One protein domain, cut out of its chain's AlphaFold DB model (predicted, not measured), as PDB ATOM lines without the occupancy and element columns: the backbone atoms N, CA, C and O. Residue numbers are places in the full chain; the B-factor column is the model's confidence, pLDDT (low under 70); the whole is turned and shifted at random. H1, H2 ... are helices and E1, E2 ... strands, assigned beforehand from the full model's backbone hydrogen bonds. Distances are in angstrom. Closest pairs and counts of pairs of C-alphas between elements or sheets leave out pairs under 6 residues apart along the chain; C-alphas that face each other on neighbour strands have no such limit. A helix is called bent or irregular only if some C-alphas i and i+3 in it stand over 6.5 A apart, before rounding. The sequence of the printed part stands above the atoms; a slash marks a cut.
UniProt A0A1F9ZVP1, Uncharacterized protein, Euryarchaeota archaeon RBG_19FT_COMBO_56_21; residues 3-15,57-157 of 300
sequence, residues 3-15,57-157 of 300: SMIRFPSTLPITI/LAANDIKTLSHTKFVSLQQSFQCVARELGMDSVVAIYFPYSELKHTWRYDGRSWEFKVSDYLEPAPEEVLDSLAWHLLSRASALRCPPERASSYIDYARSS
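What this domain is: This is residues 3 to 15 and 57 to 157 of the 300 residues of an uncharacterized protein of Euryarchaeota archaeon RBG_19FT_COMBO_56_21 (UniProt A0A1F9ZVP1). A small three-strand sheet has H1 and H2 over one face and the other face bare, two layers, while H3 packs on H2 and not on the sheet. Residues 8 to 15 stick out at one end, residues 57 to 65 at the other. The printed part has 114 residues with three named helices and three named strands, which follow along the chain in the order H1, E1, E2, E3, H2, H3; the mixed sheet runs E1, E3, E2, and the class is mixed, helices and strands. It is compact, with a radius of gyration of the C-alphas of 15.0 A, and spans 55 by 36 by 28 A, only just elongated.

How they stand to each other: H1, residues 59 to 83, is on the sheet over E1, residues 88 to 94; its height over the sheet, 4.5 A, is only just above the sheet's level. E1 is parallel to E3, residues 109 to 115, with N 92 and O 112 2.9 A apart, within hydrogen-bond range. E2, residues 101 to 105, forms an antiparallel hairpin with E3, with N 113 and O 102 at 2.8 A. H2, residues 123 to 137, is on the same face as H1, at a height of 9.3 A. H1 touches H2 with residues 72 to 81 alone, at a steep tilt of 48 degrees; the closest C-alphas, of Ser 76 and Asp 127, are 5.0 A apart. H3, residues 144 to 155, touches H2 at a steep tilt of 66 degrees, opposite ways, with the C-alphas of Val 125 and Tyr 150 closest at 4.9 A. H3 is apart from H1. Every O i to N i+4 pair is within hydrogen-bond range in H1, but 10 of 11 in H2 and 6 of 8 in H3.

Where its parts are: H1 begins at C-alpha 59 (43.695, 50.665, -21.720) and is 36.6 A long. E1 measures 19.3 A, E2 14.1 A, E3 19.7 A and H2 20.6 A. H3, 15.6 A, is irregular, C-alphas 146 and 149 being 7.4 A apart, and ends at C-alpha 155 (32.690, 28.878, -1.774).

The domain as a whole: Residues 16 to 56 are not printed; C-alphas 15 and 57 are 53.4 A apart. No link is long. The pLDDT is under 70 in residues 3 to 15, 57 to 67 and 70.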
ATOM      1  N   SER A   3      49.394  23.747  -3.060       27.97
ATOM      2  CA  SER A   3      48.134  23.671  -2.323       27.97
ATOM      3  C   SER A   3      47.029  24.035  -3.289       27.97
ATOM      4  O   SER A   3      47.055  25.066  -3.934       27.97
ATOM      5  N   MET A   4      46.072  23.147  -3.469       26.05
ATOM      6  CA  MET A   4      44.839  23.503  -4.152       26.05
ATOM      7  C   MET A   4      43.809  23.764  -3.064       26.05
ATOM      8  O   MET A   4      43.698  22.945  -2.144       26.05
ATOM      9  N   ILE A   5      42.972  24.802  -3.211       27.95
ATOM     10  CA  ILE A   5      41.606  24.614  -2.726       27.95
ATOM     11  C   ILE A   5      41.086  23.476  -3.592       27.95
ATOM     12  O   ILE A   5      40.738  23.669  -4.755       27.95
ATOM     13  N   ARG A   6      41.088  22.255  -3.062       27.48
ATOM     14  CA  ARG A   6      40.323  21.192  -3.693       27.48
ATOM     15  C   ARG A   6      38.868  21.612  -3.568       27.48
ATOM     16  O   ARG A   6      38.244  21.382  -2.529       27.48
ATOM     17  N   PHE A   7      38.327  22.210  -4.629       29.39
ATOM     18  CA  PHE A   7      36.890  22.160  -4.819       29.39
ATOM     19  C   PHE A   7      36.499  20.697  -4.778       29.39
ATOM     20  O   PHE A   7      37.221  19.853  -5.322       29.39
ATOM     21  N   PRO A   8      35.427  20.387  -4.044       25.78
ATOM     22  CA  PRO A   8      35.054  19.058  -3.628       25.78
ATOM     23  C   PRO A   8      34.553  18.183  -4.775       25.78
ATOM     24  O   PRO A   8      33.544  17.518  -4.637       25.78
ATOM     25  N   SER A   9      35.250  18.140  -5.889       30.94
ATOM     26  CA  SER A   9      34.979  17.201  -6.946       30.94
ATOM     27  C   SER A   9      35.644  15.887  -6.536       30.94
ATOM     28  O   SER A   9      36.863  15.830  -6.363       30.94
ATOM     29  N   THR A  10      34.788  14.927  -6.187       34.19
ATOM     30  CA  THR A  10      35.011  13.476  -6.134       34.19
ATOM     31  C   THR A  10      36.476  13.036  -6.193       34.19
ATOM     32  O   THR A  10      37.172  13.171  -7.204       34.19
ATOM     33  N   LEU A  11      36.942  12.430  -5.095       28.72
ATOM     34  CA  LEU A  11      37.900  11.343  -5.276       28.72
ATOM     35  C   LEU A  11      37.257  10.362  -6.272       28.72
ATOM     36  O   LEU A  11      36.031  10.219  -6.231       28.72
ATOM     37  N   PRO A  12      38.036   9.730  -7.167       26.03
ATOM     38  CA  PRO A  12      37.516   8.653  -8.002       26.03
ATOM     39  C   PRO A  12      36.740   7.679  -7.115       26.03
ATOM     40  O   PRO A  12      37.017   7.598  -5.920       26.03
ATOM     41  N   ILE A  13      35.770   6.965  -7.679       29.05
ATOM     42  CA  ILE A  13      35.156   5.808  -7.026       29.05
ATOM     43  C   ILE A  13      36.312   4.900  -6.569       29.05
ATOM     44  O   ILE A  13      36.921   4.182  -7.362       29.05
ATOM     45  N   THR A  14      36.706   5.064  -5.302       24.59
ATOM     46  CA  THR A  14      37.832   4.378  -4.686       24.59
ATOM     47  C   THR A  14      37.249   3.119  -4.121       24.59
ATOM     48  O   THR A  14      36.583   3.096  -3.088       24.59
ATOM     49  N   ILE A  15      37.526   2.071  -4.850       22.27
ATOM     50  CA  ILE A  15      37.329   0.715  -4.421       22.27
ATOM     51  C   ILE A  15      38.375   0.443  -3.335       22.27
ATOM     52  O   ILE A  15      39.570   0.638  -3.558       22.27
ATOM     53  N   LEU A  57      37.599  50.042 -23.998       36.84
ATOM     54  CA  LEU A  57      37.492  50.832 -22.756       36.84
ATOM     55  C   LEU A  57      38.936  51.096 -22.295       36.84
ATOM     56  O   LEU A  57      39.804  50.253 -22.523       36.84
ATOM     57  N   ALA A  58      39.215  52.296 -21.784       47.59
ATOM     58  CA  ALA A  58      40.552  52.886 -21.725       47.59
ATOM     59  C   ALA A  58      41.626  51.915 -21.200       47.59
ATOM     60  O   ALA A  58      41.626  51.513 -20.039       47.59
ATOM     61  N   ALA A  59      42.584  51.557 -22.061       48.62
ATOM     62  CA  ALA A  59      43.695  50.665 -21.720       48.62
ATOM     63  C   ALA A  59      44.475  51.130 -20.473       48.62
ATOM     64  O   ALA A  59      45.036  50.303 -19.758       48.62
ATOM     65  N   ASN A  60      44.463  52.435 -20.184       50.59
ATOM     66  CA  ASN A  60      45.045  53.017 -18.977       50.59
ATOM     67  C   ASN A  60      44.260  52.671 -17.707       50.59
ATOM     68  O   ASN A  60      44.889  52.390 -16.691       50.59
ATOM     69  N   ASP A  61      42.930  52.606 -17.759       48.00
ATOM     70  CA  ASP A  61      42.104  52.236 -16.604       48.00
ATOM     71  C   ASP A  61      42.283  50.752 -16.284       48.00
ATOM     72  O   ASP A  61      42.456  50.388 -15.126       48.00
ATOM     73  N   ILE A  62      42.359  49.892 -17.308       57.41
ATOM     74  CA  ILE A  62      42.640  48.457 -17.145       57.41
ATOM     75  C   ILE A  62      44.050  48.240 -16.578       57.41
ATOM     76  O   ILE A  62      44.221  47.463 -15.636       57.41
ATOM     77  N   LYS A  63      45.062  48.949 -17.103       55.56
ATOM     78  CA  LYS A  63      46.435  48.905 -16.572       55.56
ATOM     79  C   LYS A  63      46.475  49.369 -15.115       55.56
ATOM     80  O   LYS A  63      47.015  48.649 -14.280       55.56
ATOM     81  N   THR A  64      45.832  50.488 -14.793       53.75
ATOM     82  CA  THR A  64      45.757  51.031 -13.427       53.75
ATOM     83  C   THR A  64      45.045  50.072 -12.474       53.75
ATOM     84  O   THR A  64      45.590  49.741 -11.428       53.75
ATOM     85  N   LEU A  65      43.880  49.541 -12.856       56.31
ATOM     86  CA  LEU A  65      43.122  48.568 -12.061       56.31
ATOM     87  C   LEU A  65      43.915  47.279 -11.812       56.31
ATOM     88  O   LEU A  65      43.971  46.806 -10.679       56.31
ATOM     89  N   SER A  66      44.548  46.719 -12.848       60.53
ATOM     90  CA  SER A  66      45.375  45.509 -12.713       60.53
ATOM     91  C   SER A  66      46.594  45.744 -11.814       60.53
ATOM     92  O   SER A  66      46.958  44.876 -11.021       60.53
ATOM     93  N   HIS A  67      47.183  46.942 -11.880       66.44
ATOM     94  CA  HIS A  67      48.297  47.341 -11.032       66.44
ATOM     95  C   HIS A  67      47.868  47.474  -9.566       66.44
ATOM     96  O   HIS A  67      48.478  46.847  -8.707       66.44
ATOM     97  N   THR A  68      46.779  48.192  -9.272       70.38
ATOM     98  CA  THR A  68      46.252  48.347  -7.903       70.38
ATOM     99  C   THR A  68      45.927  47.001  -7.255       70.38
ATOM    100  O   THR A  68      46.258  46.773  -6.095       70.38
ATOM    101  N   LYS A  69      45.337  46.069  -8.008       71.69
ATOM    102  CA  LYS A  69      44.996  44.731  -7.499       71.69
ATOM    103  C   LYS A  69      46.210  43.832  -7.285       71.69
ATOM    104  O   LYS A  69      46.222  43.005  -6.378       71.69
ATOM    105  N   PHE A  70      47.230  43.962  -8.129       68.12
ATOM    106  CA  PHE A  70      48.510  43.303  -7.892       68.12
ATOM    107  C   PHE A  70      49.158  43.824  -6.606       68.12
ATOM    108  O   PHE A  70      49.631  43.037  -5.788       68.12
ATOM    109  N   VAL A  71      49.134  45.147  -6.420       76.88
ATOM    110  CA  VAL A  71      49.673  45.809  -5.231       76.88
ATOM    111  C   VAL A  71      48.969  45.311  -3.968       76.88
ATOM    112  O   VAL A  71      49.666  44.937  -3.030       76.88
ATOM    113  N   SER A  72      47.636  45.200  -3.959       85.00
ATOM    114  CA  SER A  72      46.909  44.702  -2.782       85.00
ATOM    115  C   SER A  72      47.252  43.245  -2.443       85.00
ATOM    116  O   SER A  72      47.578  42.949  -1.296       85.00
ATOM    117  N   LEU A  73      47.294  42.341  -3.435       92.75
ATOM    118  CA  LEU A  73      47.700  40.944  -3.215       92.75
ATOM    119  C   LEU A  73      49.109  40.851  -2.615       92.75
ATOM    120  O   LEU A  73      49.334  40.133  -1.638       92.75
ATOM    121  N   GLN A  74      50.063  41.567  -3.211       93.81
ATOM    122  CA  GLN A  74      51.451  41.569  -2.765       93.81
ATOM    123  C   GLN A  74      51.578  42.130  -1.340       93.81
ATOM    124  O   GLN A  74      52.298  41.556  -0.522       93.81
ATOM    125  N   GLN A  75      50.863  43.213  -1.026       92.94
ATOM    126  CA  GLN A  75      50.872  43.842   0.296       92.94
ATOM    127  C   GLN A  75      50.327  42.910   1.381       92.94
ATOM    128  O   GLN A  75      51.001  42.727   2.396       92.94
ATOM    129  N   SER A  76      49.185  42.254   1.149       94.69
ATOM    130  CA  SER A  76      48.622  41.267   2.081       94.69
ATOM    131  C   SER A  76      49.627  40.162   2.416       94.69
ATOM    132  O   SER A  76      49.891  39.871   3.584       94.69
ATOM    133  N   PHE A  77      50.271  39.580   1.397       95.62
ATOM    134  CA  PHE A  77      51.267  38.525   1.605       95.62
ATOM    135  C   PHE A  77      52.505  39.027   2.355       95.62
ATOM    136  O   PHE A  77      53.001  38.330   3.236       95.62
ATOM    137  N   GLN A  78      52.991  40.234   2.057       94.88
ATOM    138  CA  GLN A  78      54.137  40.824   2.758       94.88
ATOM    139  C   GLN A  78      53.834  41.171   4.219       94.88
ATOM    140  O   GLN A  78      54.706  41.020   5.075       94.88
ATOM    141  N   CYS A  79      52.630  41.656   4.527       93.62
ATOM    142  CA  CYS A  79      52.209  41.921   5.903       93.62
ATOM    143  C   CYS A  79      52.213  40.632   6.728       93.62
ATOM    144  O   CYS A  79      52.910  40.558   7.739       93.62
ATOM    145  N   VAL A  80      51.549  39.587   6.234       93.38
ATOM    146  CA  VAL A  80      51.480  38.296   6.931       93.38
ATOM    147  C   VAL A  80      52.847  37.612   7.023       93.38
ATOM    148  O   VAL A  80      53.180  37.040   8.057       93.38
ATOM    149  N   ALA A  81      53.672  37.689   5.977       93.62
ATOM    150  CA  ALA A  81      55.016  37.115   5.988       93.62
ATOM    151  C   ALA A  81      55.905  37.735   7.075       93.62
ATOM    152  O   ALA A  81      56.611  37.005   7.770       93.62
ATOM    153  N   ARG A  82      55.830  39.062   7.263       93.56
ATOM    154  CA  ARG A  82      56.554  39.764   8.335       93.56
ATOM    155  C   ARG A  82      56.101  39.309   9.717       93.56
ATOM    156  O   ARG A  82      56.946  39.066  10.571       93.56
ATOM    157  N   GLU A  83      54.796  39.154   9.924       92.44
ATOM    158  CA  GLU A  83      54.262  38.639  11.191       92.44
ATOM    159  C   GLU A  83      54.710  37.201  11.482       92.44
ATOM    160  O   GLU A  83      54.938  36.843  12.634       92.44
ATOM    161  N   LEU A  84      54.865  36.380  10.442       89.88
ATOM    162  CA  LEU A  84      55.334  34.999  10.553       89.88
ATOM    163  C   LEU A  84      56.866  34.861  10.587       89.88
ATOM    164  O   LEU A  84      57.359  33.737  10.661       89.88
ATOM    165  N   GLY A  85      57.619  35.965  10.515       91.25
ATOM    166  CA  GLY A  85      59.085  35.942  10.477       91.25
ATOM    167  C   GLY A  85      59.656  35.240   9.241       91.25
ATOM    168  O   GLY A  85      60.718  34.627   9.319       91.25
ATOM    169  N   MET A  86      58.935  35.273   8.117       88.75
ATOM    170  CA  MET A  86      59.342  34.616   6.876       88.75
ATOM    171  C   MET A  86      60.320  35.471   6.067       88.75
ATOM    172  O   MET A  86      60.292  36.703   6.120       88.75
ATOM    173  N   ASP A  87      61.127  34.793   5.248       86.69
ATOM    174  CA  ASP A  87      61.920  35.418   4.188       86.69
ATOM    175  C   ASP A  87      61.045  36.199   3.195       86.69
ATOM    176  O   ASP A  87      59.815  36.135   3.220       86.69
ATOM    177  N   SER A  88      61.691  36.913   2.270       90.69
ATOM    178  CA  SER A  88      61.011  37.706   1.243       90.69
ATOM    179  C   SER A  88      59.909  36.914   0.527       90.69
ATOM    180  O   SER A  88      60.116  35.770   0.127       90.69
ATOM    181  N   VAL A  89      58.738  37.527   0.337       93.50
ATOM    182  CA  VAL A  89      57.585  36.901  -0.322       93.50
ATOM    183  C   VAL A  89      57.157  37.714  -1.534       93.50
ATOM    184  O   VAL A  89      57.018  38.936  -1.462       93.50
ATOM    185  N   VAL A  90      56.885  37.015  -2.633       93.19
ATOM    186  CA  VAL A  90      56.270  37.544  -3.851       93.19
ATOM    187  C   VAL A  90      54.998  36.753  -4.141       93.19
ATOM    188  O   VAL A  90      55.034  35.528  -4.214       93.19
ATOM    189  N   ALA A  91      53.873  37.435  -4.323       92.69
ATOM    190  CA  ALA A  91      52.581  36.858  -4.661       92.69
ATOM    191  C   ALA A  91      52.054  37.473  -5.959       92.69
ATOM    192  O   ALA A  91      51.952  38.688  -6.094       92.69
ATOM    193  N   ILE A  92      51.715  36.619  -6.927       91.88
ATOM    194  CA  ILE A  92      51.243  37.045  -8.248       91.88
ATOM    195  C   ILE A  92      49.936  36.347  -8.622       91.88
ATOM    196  O   ILE A  92      49.739  35.167  -8.310       91.88
ATOM    197  N   TYR A  93      49.071  37.043  -9.361       91.62
ATOM    198  CA  TYR A  93      47.959  36.390 -10.047       91.62
ATOM    199  C   TYR A  93      48.466  35.581 -11.242       91.62
ATOM    200  O   TYR A  93      49.362  36.002 -11.973       91.62
ATOM    201  N   PHE A  94      47.882  34.405 -11.451       87.06
ATOM    202  CA  PHE A  94      48.228  33.503 -12.538       87.06
ATOM    203  C   PHE A  94      46.955  32.913 -13.167       87.06
ATOM    204  O   PHE A  94      46.055  32.497 -12.428       87.06
ATOM    205  N   PRO A  95      46.857  32.836 -14.511       88.06
ATOM    206  CA  PRO A  95      45.641  32.431 -15.218       88.06
ATOM    207  C   PRO A  95      45.449  30.908 -15.201       88.06
ATOM    208  O   PRO A  95      45.522  30.227 -16.226       88.06
ATOM    209  N   TYR A  96      45.214  30.343 -14.018       82.69
ATOM    210  CA  TYR A  96      44.896  28.927 -13.870       82.69
ATOM    211  C   TYR A  96      43.532  28.590 -14.495       82.69
ATOM    212  O   TYR A  96      42.640  29.432 -14.608       82.69
ATOM    213  N   SER A  97      43.357  27.328 -14.894       76.81
ATOM    214  CA  SER A  97      42.067  26.796 -15.357       76.81
ATOM    215  C   SER A  97      41.080  26.541 -14.215       76.81
ATOM    216  O   SER A  97      39.899  26.315 -14.453       76.81
ATOM    217  N   GLU A  98      41.548  26.559 -12.969       80.88
ATOM    218  CA  GLU A  98      40.773  26.266 -11.766       80.88
ATOM    219  C   GLU A  98      41.163  27.222 -10.630       80.88
ATOM    220  O   GLU A  98      42.197  27.901 -10.693       80.88
ATOM    221  N   LEU A  99      40.350  27.274  -9.569       85.06
ATOM    222  CA  LEU A  99      40.721  28.015  -8.366       85.06
ATOM    223  C   LEU A  99      41.824  27.252  -7.622       85.06
ATOM    224  O   LEU A  99      41.578  26.355  -6.818       85.06
ATOM    225  N   LYS A 100      43.062  27.621  -7.934       85.19
ATOM    226  CA  LYS A 100      44.288  26.979  -7.473       85.19
ATOM    227  C   LYS A 100      45.293  28.013  -7.002       85.19
ATOM    228  O   LYS A 100      45.265  29.173  -7.407       85.19
ATOM    229  N   HIS A 101      46.201  27.554  -6.159       88.19
ATOM    230  CA  HIS A 101      47.381  28.294  -5.772       88.19
ATOM    231  C   HIS A 101      48.603  27.358  -5.798       88.19
ATOM    232  O   HIS A 101      48.492  26.134  -5.842       88.19
ATOM    233  N   THR A 102      49.803  27.909  -5.871       87.94
ATOM    234  CA  THR A 102      51.054  27.138  -5.810       87.94
ATOM    235  C   THR A 102      52.119  28.000  -5.184       87.94
ATOM    236  O   THR A 102      52.086  29.211  -5.384       87.94
ATOM    237  N   TRP A 103      53.107  27.395  -4.538       93.44
ATOM    238  CA  TRP A 103      54.279  28.146  -4.120       93.44
ATOM    239  C   TRP A 103      55.579  27.378  -4.300       93.44
ATOM    240  O   TRP A 103      55.605  26.140  -4.345       93.44
ATOM    241  N   ARG A 104      56.670  28.133  -4.379       91.00
ATOM    242  CA  ARG A 104      58.046  27.636  -4.341       91.00
ATOM    243  C   ARG A 104      58.884  28.490  -3.405       91.00
ATOM    244  O   ARG A 104      58.561  29.653  -3.190       91.00
ATOM    245  N   TYR A 105      59.953  27.894  -2.907       90.12
ATOM    246  CA  TYR A 105      61.000  28.565  -2.155       90.12
ATOM    247  C   TYR A 105      62.326  28.276  -2.853       90.12
ATOM    248  O   TYR A 105      62.569  27.130  -3.235       90.12
ATOM    249  N   ASP A 106      63.137  29.302  -3.073       85.12
ATOM    250  CA  ASP A 106      64.430  29.194  -3.764       85.12
ATOM    251  C   ASP A 106      65.644  29.328  -2.826       85.12
ATOM    252  O   ASP A 106      66.780  29.394  -3.292       85.12
ATOM    253  N   GLY A 107      65.415  29.357  -1.507       83.75
ATOM    254  CA  GLY A 107      66.449  29.582  -0.493       83.75
ATOM    255  C   GLY A 107      66.591  31.040  -0.049       83.75
ATOM    256  O   GLY A 107      67.344  31.312   0.880       83.75
ATOM    257  N   ARG A 108      65.910  31.984  -0.712       87.56
ATOM    258  CA  ARG A 108      65.930  33.416  -0.355       87.56
ATOM    259  C   ARG A 108      64.555  34.061  -0.373       87.56
ATOM    260  O   ARG A 108      64.334  35.048   0.322       87.56
ATOM    261  N   SER A 109      63.660  33.554  -1.211       90.00
ATOM    262  CA  SER A 109      62.327  34.103  -1.369       90.00
ATOM    263  C   SER A 109      61.284  33.023  -1.620       90.00
ATOM    264  O   SER A 109      61.546  31.978  -2.225       90.00
ATOM    265  N   TRP A 110      60.074  33.290  -1.144       92.81
ATOM    266  CA  TRP A 110      58.889  32.524  -1.470       92.81
ATOM    267  C   TRP A 110      58.153  33.180  -2.628       92.81
ATOM    268  O   TRP A 110      57.782  34.349  -2.556       92.81
ATOM    269  N   GLU A 111      57.857  32.406  -3.664       92.88
ATOM    270  CA  GLU A 111      56.961  32.834  -4.732       92.88
ATOM    271  C   GLU A 111      55.639  32.082  -4.636       92.88
ATOM    272  O   GLU A 111      55.613  30.854  -4.739       92.88
ATOM    273  N   PHE A 112      54.545  32.829  -4.515       92.94
ATOM    274  CA  PHE A 112      53.172  32.353  -4.552       92.94
ATOM    275  C   PHE A 112      52.514  32.747  -5.871       92.94
ATOM    276  O   PHE A 112      52.517  33.903  -6.283       92.94
ATOM    277  N   LYS A 113      51.878  31.774  -6.518       91.44
ATOM    278  CA  LYS A 113      50.976  32.003  -7.647       91.44
ATOM    279  C   LYS A 113      49.560  31.722  -7.193       91.44
ATOM    280  O   LYS A 113      49.276  30.620  -6.721       91.44
ATOM    281  N   VAL A 114      48.684  32.693  -7.378       91.62
ATOM    282  CA  VAL A 114      47.284  32.667  -6.962       91.62
ATOM    283  C   VAL A 114      46.412  32.748  -8.209       91.62
ATOM    284  O   VAL A 114      46.708  33.514  -9.115       91.62
ATOM    285  N   SER A 115      45.352  31.945  -8.300       89.00
ATOM    286  CA  SER A 115      44.417  32.034  -9.427       89.00
ATOM    287  C   SER A 115      43.849  33.448  -9.568       89.00
ATOM    288  O   SER A 115      43.397  34.042  -8.588       89.00
ATOM    289  N   ASP A 116      43.809  33.954 -10.800       91.31
ATOM    290  CA  ASP A 116      43.192  35.235 -11.176       91.31
ATOM    291  C   ASP A 116      41.665  35.273 -10.950       91.31
ATOM    292  O   ASP A 116      41.000  36.264 -11.245       91.31
ATOM    293  N   TYR A 117      41.077  34.197 -10.425       89.50
ATOM    294  CA  TYR A 117      39.692  34.183  -9.948       89.50
ATOM    295  C   TYR A 117      39.531  34.998  -8.662       89.50
ATOM    296  O   TYR A 117      38.428  35.428  -8.352       89.50
ATOM    297  N   LEU A 118      40.623  35.202  -7.921       90.75
ATOM    298  CA  LEU A 118      40.652  35.996  -6.692       90.75
ATOM    299  C   LEU A 118      41.028  37.457  -6.943       90.75
ATOM    300  O   LEU A 118      41.055  38.239  -6.007       90.75
ATOM    301  N   GLU A 119      41.286  37.842  -8.191       91.25
ATOM    302  CA  GLU A 119      41.567  39.231  -8.552       91.25
ATOM    303  C   GLU A 119      40.467  40.226  -8.102       91.25
ATOM    304  O   GLU A 119      40.805  41.349  -7.728       91.25
ATOM    305  N   PRO A 120      39.165  39.877  -8.098       90.38
ATOM    306  CA  PRO A 120      38.107  40.741  -7.559       90.38
ATOM    307  C   PRO A 120      37.931  40.658  -6.032       90.38
ATOM    308  O   PRO A 120      36.994  41.259  -5.505       90.38
ATOM    309  N   ALA A 121      38.750  39.880  -5.319       90.56
ATOM    310  CA  ALA A 121      38.543  39.631  -3.898       90.56
ATOM    311  C   ALA A 121      38.798  40.894  -3.047       90.56
ATOM    312  O   ALA A 121      39.758  41.621  -3.313       90.56
ATOM    313  N   PRO A 122      37.983  41.141  -2.001       92.88
ATOM    314  CA  PRO A 122      38.254  42.189  -1.015       92.88
ATOM    315  C   PRO A 122      39.596  41.985  -0.297       92.88
ATOM    316  O   PRO A 122      40.028  40.847  -0.120       92.88
ATOM    317  N   GLU A 123      40.212  43.063   0.195       92.12
ATOM    318  CA  GLU A 123      41.501  43.002   0.911       92.12
ATOM    319  C   GLU A 123      41.466  42.045   2.111       92.12
ATOM    320  O   GLU A 123      42.356  41.214   2.253       92.12
ATOM    321  N   GLU A 124      40.379  42.042   2.887       93.31
ATOM    322  CA  GLU A 124      40.190  41.103   4.005       93.31
ATOM    323  C   GLU A 124      40.288  39.627   3.562       93.31
ATOM    324  O   GLU A 124      40.841  38.770   4.256       93.31
ATOM    325  N   VAL A 125      39.779  39.310   2.368       94.06
ATOM    326  CA  VAL A 125      39.863  37.963   1.790       94.06
ATOM    327  C   VAL A 125      41.294  37.645   1.356       94.06
ATOM    328  O   VAL A 125      41.723  36.499   1.496       94.06
ATOM    329  N   LEU A 126      42.037  38.630   0.847       95.25
ATOM    330  CA  LEU A 126      43.443  38.478   0.464       95.25
ATOM    331  C   LEU A 126      44.351  38.301   1.688       95.25
ATOM    332  O   LEU A 126      45.227  37.436   1.663       95.25
ATOM    333  N   ASP A 127      44.094  39.018   2.781       94.69
ATOM    334  CA  ASP A 127      44.772  38.824   4.067       94.69
ATOM    335  C   ASP A 127      44.481  37.430   4.632       94.69
ATOM    336  O   ASP A 127      45.389  36.699   5.042       94.69
ATOM    337  N   SER A 128      43.215  37.007   4.583       93.56
ATOM    338  CA  SER A 128      42.803  35.667   5.006       93.56
ATOM    339  C   SER A 128      43.447  34.561   4.154       93.56
ATOM    340  O   SER A 128      43.891  33.531   4.675       93.56
ATOM    341  N   LEU A 129      43.568  34.784   2.841       94.88
ATOM    342  CA  LEU A 129      44.298  33.915   1.917       94.88
ATOM    343  C   LEU A 129      45.788  33.855   2.279       94.88
ATOM    344  O   LEU A 129      46.356  32.762   2.318       94.88
ATOM    345  N   ALA A 130      46.418  35.000   2.538       95.56
ATOM    346  CA  ALA A 130      47.824  35.087   2.907       95.56
ATOM    347  C   ALA A 130      48.098  34.283   4.185       95.56
ATOM    348  O   ALA A 130      48.959  33.401   4.170       95.56
ATOM    349  N   TRP A 131      47.297  34.472   5.242       94.25
ATOM    350  CA  TRP A 131      47.359  33.655   6.463       94.25
ATOM    351  C   TRP A 131      47.226  32.168   6.172       94.25
ATOM    352  O   TRP A 131      48.024  31.362   6.664       94.25
ATOM    353  N   HIS A 132      46.254  31.799   5.339       91.00
ATOM    354  CA  HIS A 132      46.009  30.411   4.981       91.00
ATOM    355  C   HIS A 132      47.206  29.762   4.268       91.00
ATOM    356  O   HIS A 132      47.561  28.624   4.586       91.00
ATOM    357  N   LEU A 133      47.829  30.457   3.309       92.81
ATOM    358  CA  LEU A 133      48.921  29.904   2.504       92.81
ATOM    359  C   LEU A 133      50.275  29.973   3.201       92.81
ATOM    360  O   LEU A 133      50.998  28.978   3.191       92.81
ATOM    361  N   LEU A 134      50.608  31.106   3.816       93.56
ATOM    362  CA  LEU A 134      51.911  31.327   4.440       93.56
ATOM    363  C   LEU A 134      52.086  30.461   5.686       93.56
ATOM    364  O   LEU A 134      53.123  29.822   5.828       93.56
ATOM    365  N   SER A 135      51.041  30.304   6.510       90.62
ATOM    366  CA  SER A 135      51.094  29.362   7.638       90.62
ATOM    367  C   SER A 135      51.433  27.950   7.152       90.62
ATOM    368  O   SER A 135      52.321  27.303   7.694       90.62
ATOM    369  N   ARG A 136      50.782  27.483   6.076       87.69
ATOM    370  CA  ARG A 136      51.038  26.149   5.504       87.69
ATOM    371  C   ARG A 136      52.438  26.028   4.908       87.69
ATOM    372  O   ARG A 136      53.055  24.978   5.053       87.69
ATOM    373  N   ALA A 137      52.909  27.064   4.217       88.62
ATOM    374  CA  ALA A 137      54.245  27.099   3.634       88.62
ATOM    375  C   ALA A 137      55.336  27.009   4.713       88.62
ATOM    376  O   ALA A 137      56.317  26.300   4.519       88.62
ATOM    377  N   SER A 138      55.094  27.619   5.873       85.69
ATOM    378  CA  SER A 138      55.963  27.567   7.055       85.69
ATOM    379  C   SER A 138      55.732  26.346   7.952       85.69
ATOM    380  O   SER A 138      56.202  26.327   9.085       85.69
ATOM    381  N   ALA A 139      54.979  25.339   7.491       86.44
ATOM    382  CA  ALA A 139      54.600  24.156   8.274       86.44
ATOM    383  C   ALA A 139      53.872  24.468   9.606       86.44
ATOM    384  O   ALA A 139      53.831  23.644  10.518       86.44
ATOM    385  N   LEU A 140      53.235  25.637   9.700       84.62
ATOM    386  CA  LEU A 140      52.419  26.073  10.828       84.62
ATOM    387  C   LEU A 140      50.936  25.767  10.591       84.62
ATOM    388  O   LEU A 140      50.414  25.780   9.469       84.62
ATOM    389  N   ARG A 141      50.204  25.550  11.686       82.94
ATOM    390  CA  ARG A 141      48.744  25.471  11.636       82.94
ATOM    391  C   ARG A 141      48.166  26.883  11.567       82.94
ATOM    392  O   ARG A 141      48.301  27.646  12.514       82.94
ATOM    393  N   CYS A 142      47.466  27.202  10.480       80.62
ATOM    394  CA  CYS A 142      46.702  28.446  10.397       80.62
ATOM    395  C   CYS A 142      45.529  28.411  11.397       80.62
ATOM    396  O   CYS A 142      44.738  27.455  11.340       80.62
ATOM    397  N   PRO A 143      45.363  29.433  12.255       83.00
ATOM    398  CA  PRO A 143      44.157  29.593  13.060       83.00
ATOM    399  C   PRO A 143      42.906  29.626  12.156       83.00
ATOM    400  O   PRO A 143      42.935  30.307  11.124       83.00
ATOM    401  N   PRO A 144      41.829  28.874  12.466       78.56
ATOM    402  CA  PRO A 144      40.648  28.775  11.601       78.56
ATOM    403  C   PRO A 144      39.998  30.123  11.276       78.56
ATOM    404  O   PRO A 144      39.657  30.364  10.122       78.56
ATOM    405  N   GLU A 145      39.885  30.992  12.273       86.81
ATOM    406  CA  GLU A 145      39.374  32.363  12.197       86.81
ATOM    407  C   GLU A 145      40.173  33.255  11.243       86.81
ATOM    408  O   GLU A 145      39.609  34.136  10.609       86.81
ATOM    409  N   ARG A 146      41.472  32.994  11.055       87.75
ATOM    410  CA  ARG A 146      42.278  33.740  10.077       87.75
ATOM    411  C   ARG A 146      42.042  33.271   8.645       87.75
ATOM    412  O   ARG A 146      42.262  34.034   7.717       87.75
ATOM    413  N   ALA A 147      41.576  32.038   8.443       84.25
ATOM    414  CA  ALA A 147      41.315  31.479   7.114       84.25
ATOM    415  C   ALA A 147      39.830  31.524   6.702       84.25
ATOM    416  O   ALA A 147      39.510  31.125   5.581       84.25
ATOM    417  N   SER A 148      38.915  31.933   7.590       84.25
ATOM    418  CA  SER A 148      37.470  31.813   7.363       84.25
ATOM    419  C   SER A 148      36.988  32.665   6.196       84.25
ATOM    420  O   SER A 148      36.374  32.111   5.286       84.25
ATOM    421  N   SER A 149      37.338  33.956   6.158       90.00
ATOM    422  CA  SER A 149      36.882  34.878   5.106       90.00
ATOM    423  C   SER A 149      37.299  34.389   3.715       90.00
ATOM    424  O   SER A 149      36.491  34.378   2.786       90.00
ATOM    425  N   TYR A 150      38.518  33.856   3.575       90.25
ATOM    426  CA  TYR A 150      38.960  33.206   2.342       90.25
ATOM    427  C   TYR A 150      38.183  31.928   2.005       90.25
ATOM    428  O   TYR A 150      37.745  31.748   0.866       90.25
ATOM    429  N   ILE A 151      38.015  31.021   2.973       86.38
ATOM    430  CA  ILE A 151      37.314  29.747   2.758       86.38
ATOM    431  C   ILE A 151      35.858  29.986   2.342       86.38
ATOM    432  O   ILE A 151      35.355  29.275   1.465       86.38
ATOM    433  N   ASP A 152      35.200  30.970   2.946       83.69
ATOM    434  CA  ASP A 152      33.818  31.327   2.649       83.69
ATOM    435  C   ASP A 152      33.713  32.032   1.296       83.69
ATOM    436  O   ASP A 152      32.898  31.629   0.460       83.69
ATOM    437  N   TYR A 153      34.607  32.982   0.998       86.25
ATOM    438  CA  TYR A 153      34.654  33.644  -0.307       86.25
ATOM    439  C   TYR A 153      34.888  32.654  -1.454       86.25
ATOM    440  O   TYR A 153      34.163  32.675  -2.449       86.25
ATOM    441  N   ALA A 154      35.822  31.713  -1.292       85.50
ATOM    442  CA  ALA A 154      36.090  30.654  -2.264       85.50
ATOM    443  C   ALA A 154      34.855  29.787  -2.575       85.50
ATOM    444  O   ALA A 154      34.731  29.232  -3.670       85.50
ATOM    445  N   ARG A 155      33.934  29.647  -1.619       81.75
ATOM    446  CA  ARG A 155      32.690  28.878  -1.774       81.75
ATOM    447  C   ARG A 155      31.506  29.728  -2.211       81.75
ATOM    448  O   ARG A 155      30.474  29.154  -2.556       81.75
ATOM    449  N   SER A 156      31.645  31.049  -2.182       83.38
ATOM    450  CA  SER A 156      30.561  31.978  -2.463       83.38
ATOM    451  C   SER A 156      30.091  31.874  -3.915       83.38
ATOM    452  O   SER A 156      30.883  31.715  -4.846       83.38
ATOM    453  N   SER A 157      28.783  32.017  -4.117       82.38
ATOM    454  CA  SER A 157      28.208  32.167  -5.456       82.38
ATOM    455  C   SER A 157      28.709  33.438  -6.150       82.38
ATOM    456  O   SER A 157      28.822  33.455  -7.371       82.38
TER     457      SER A 157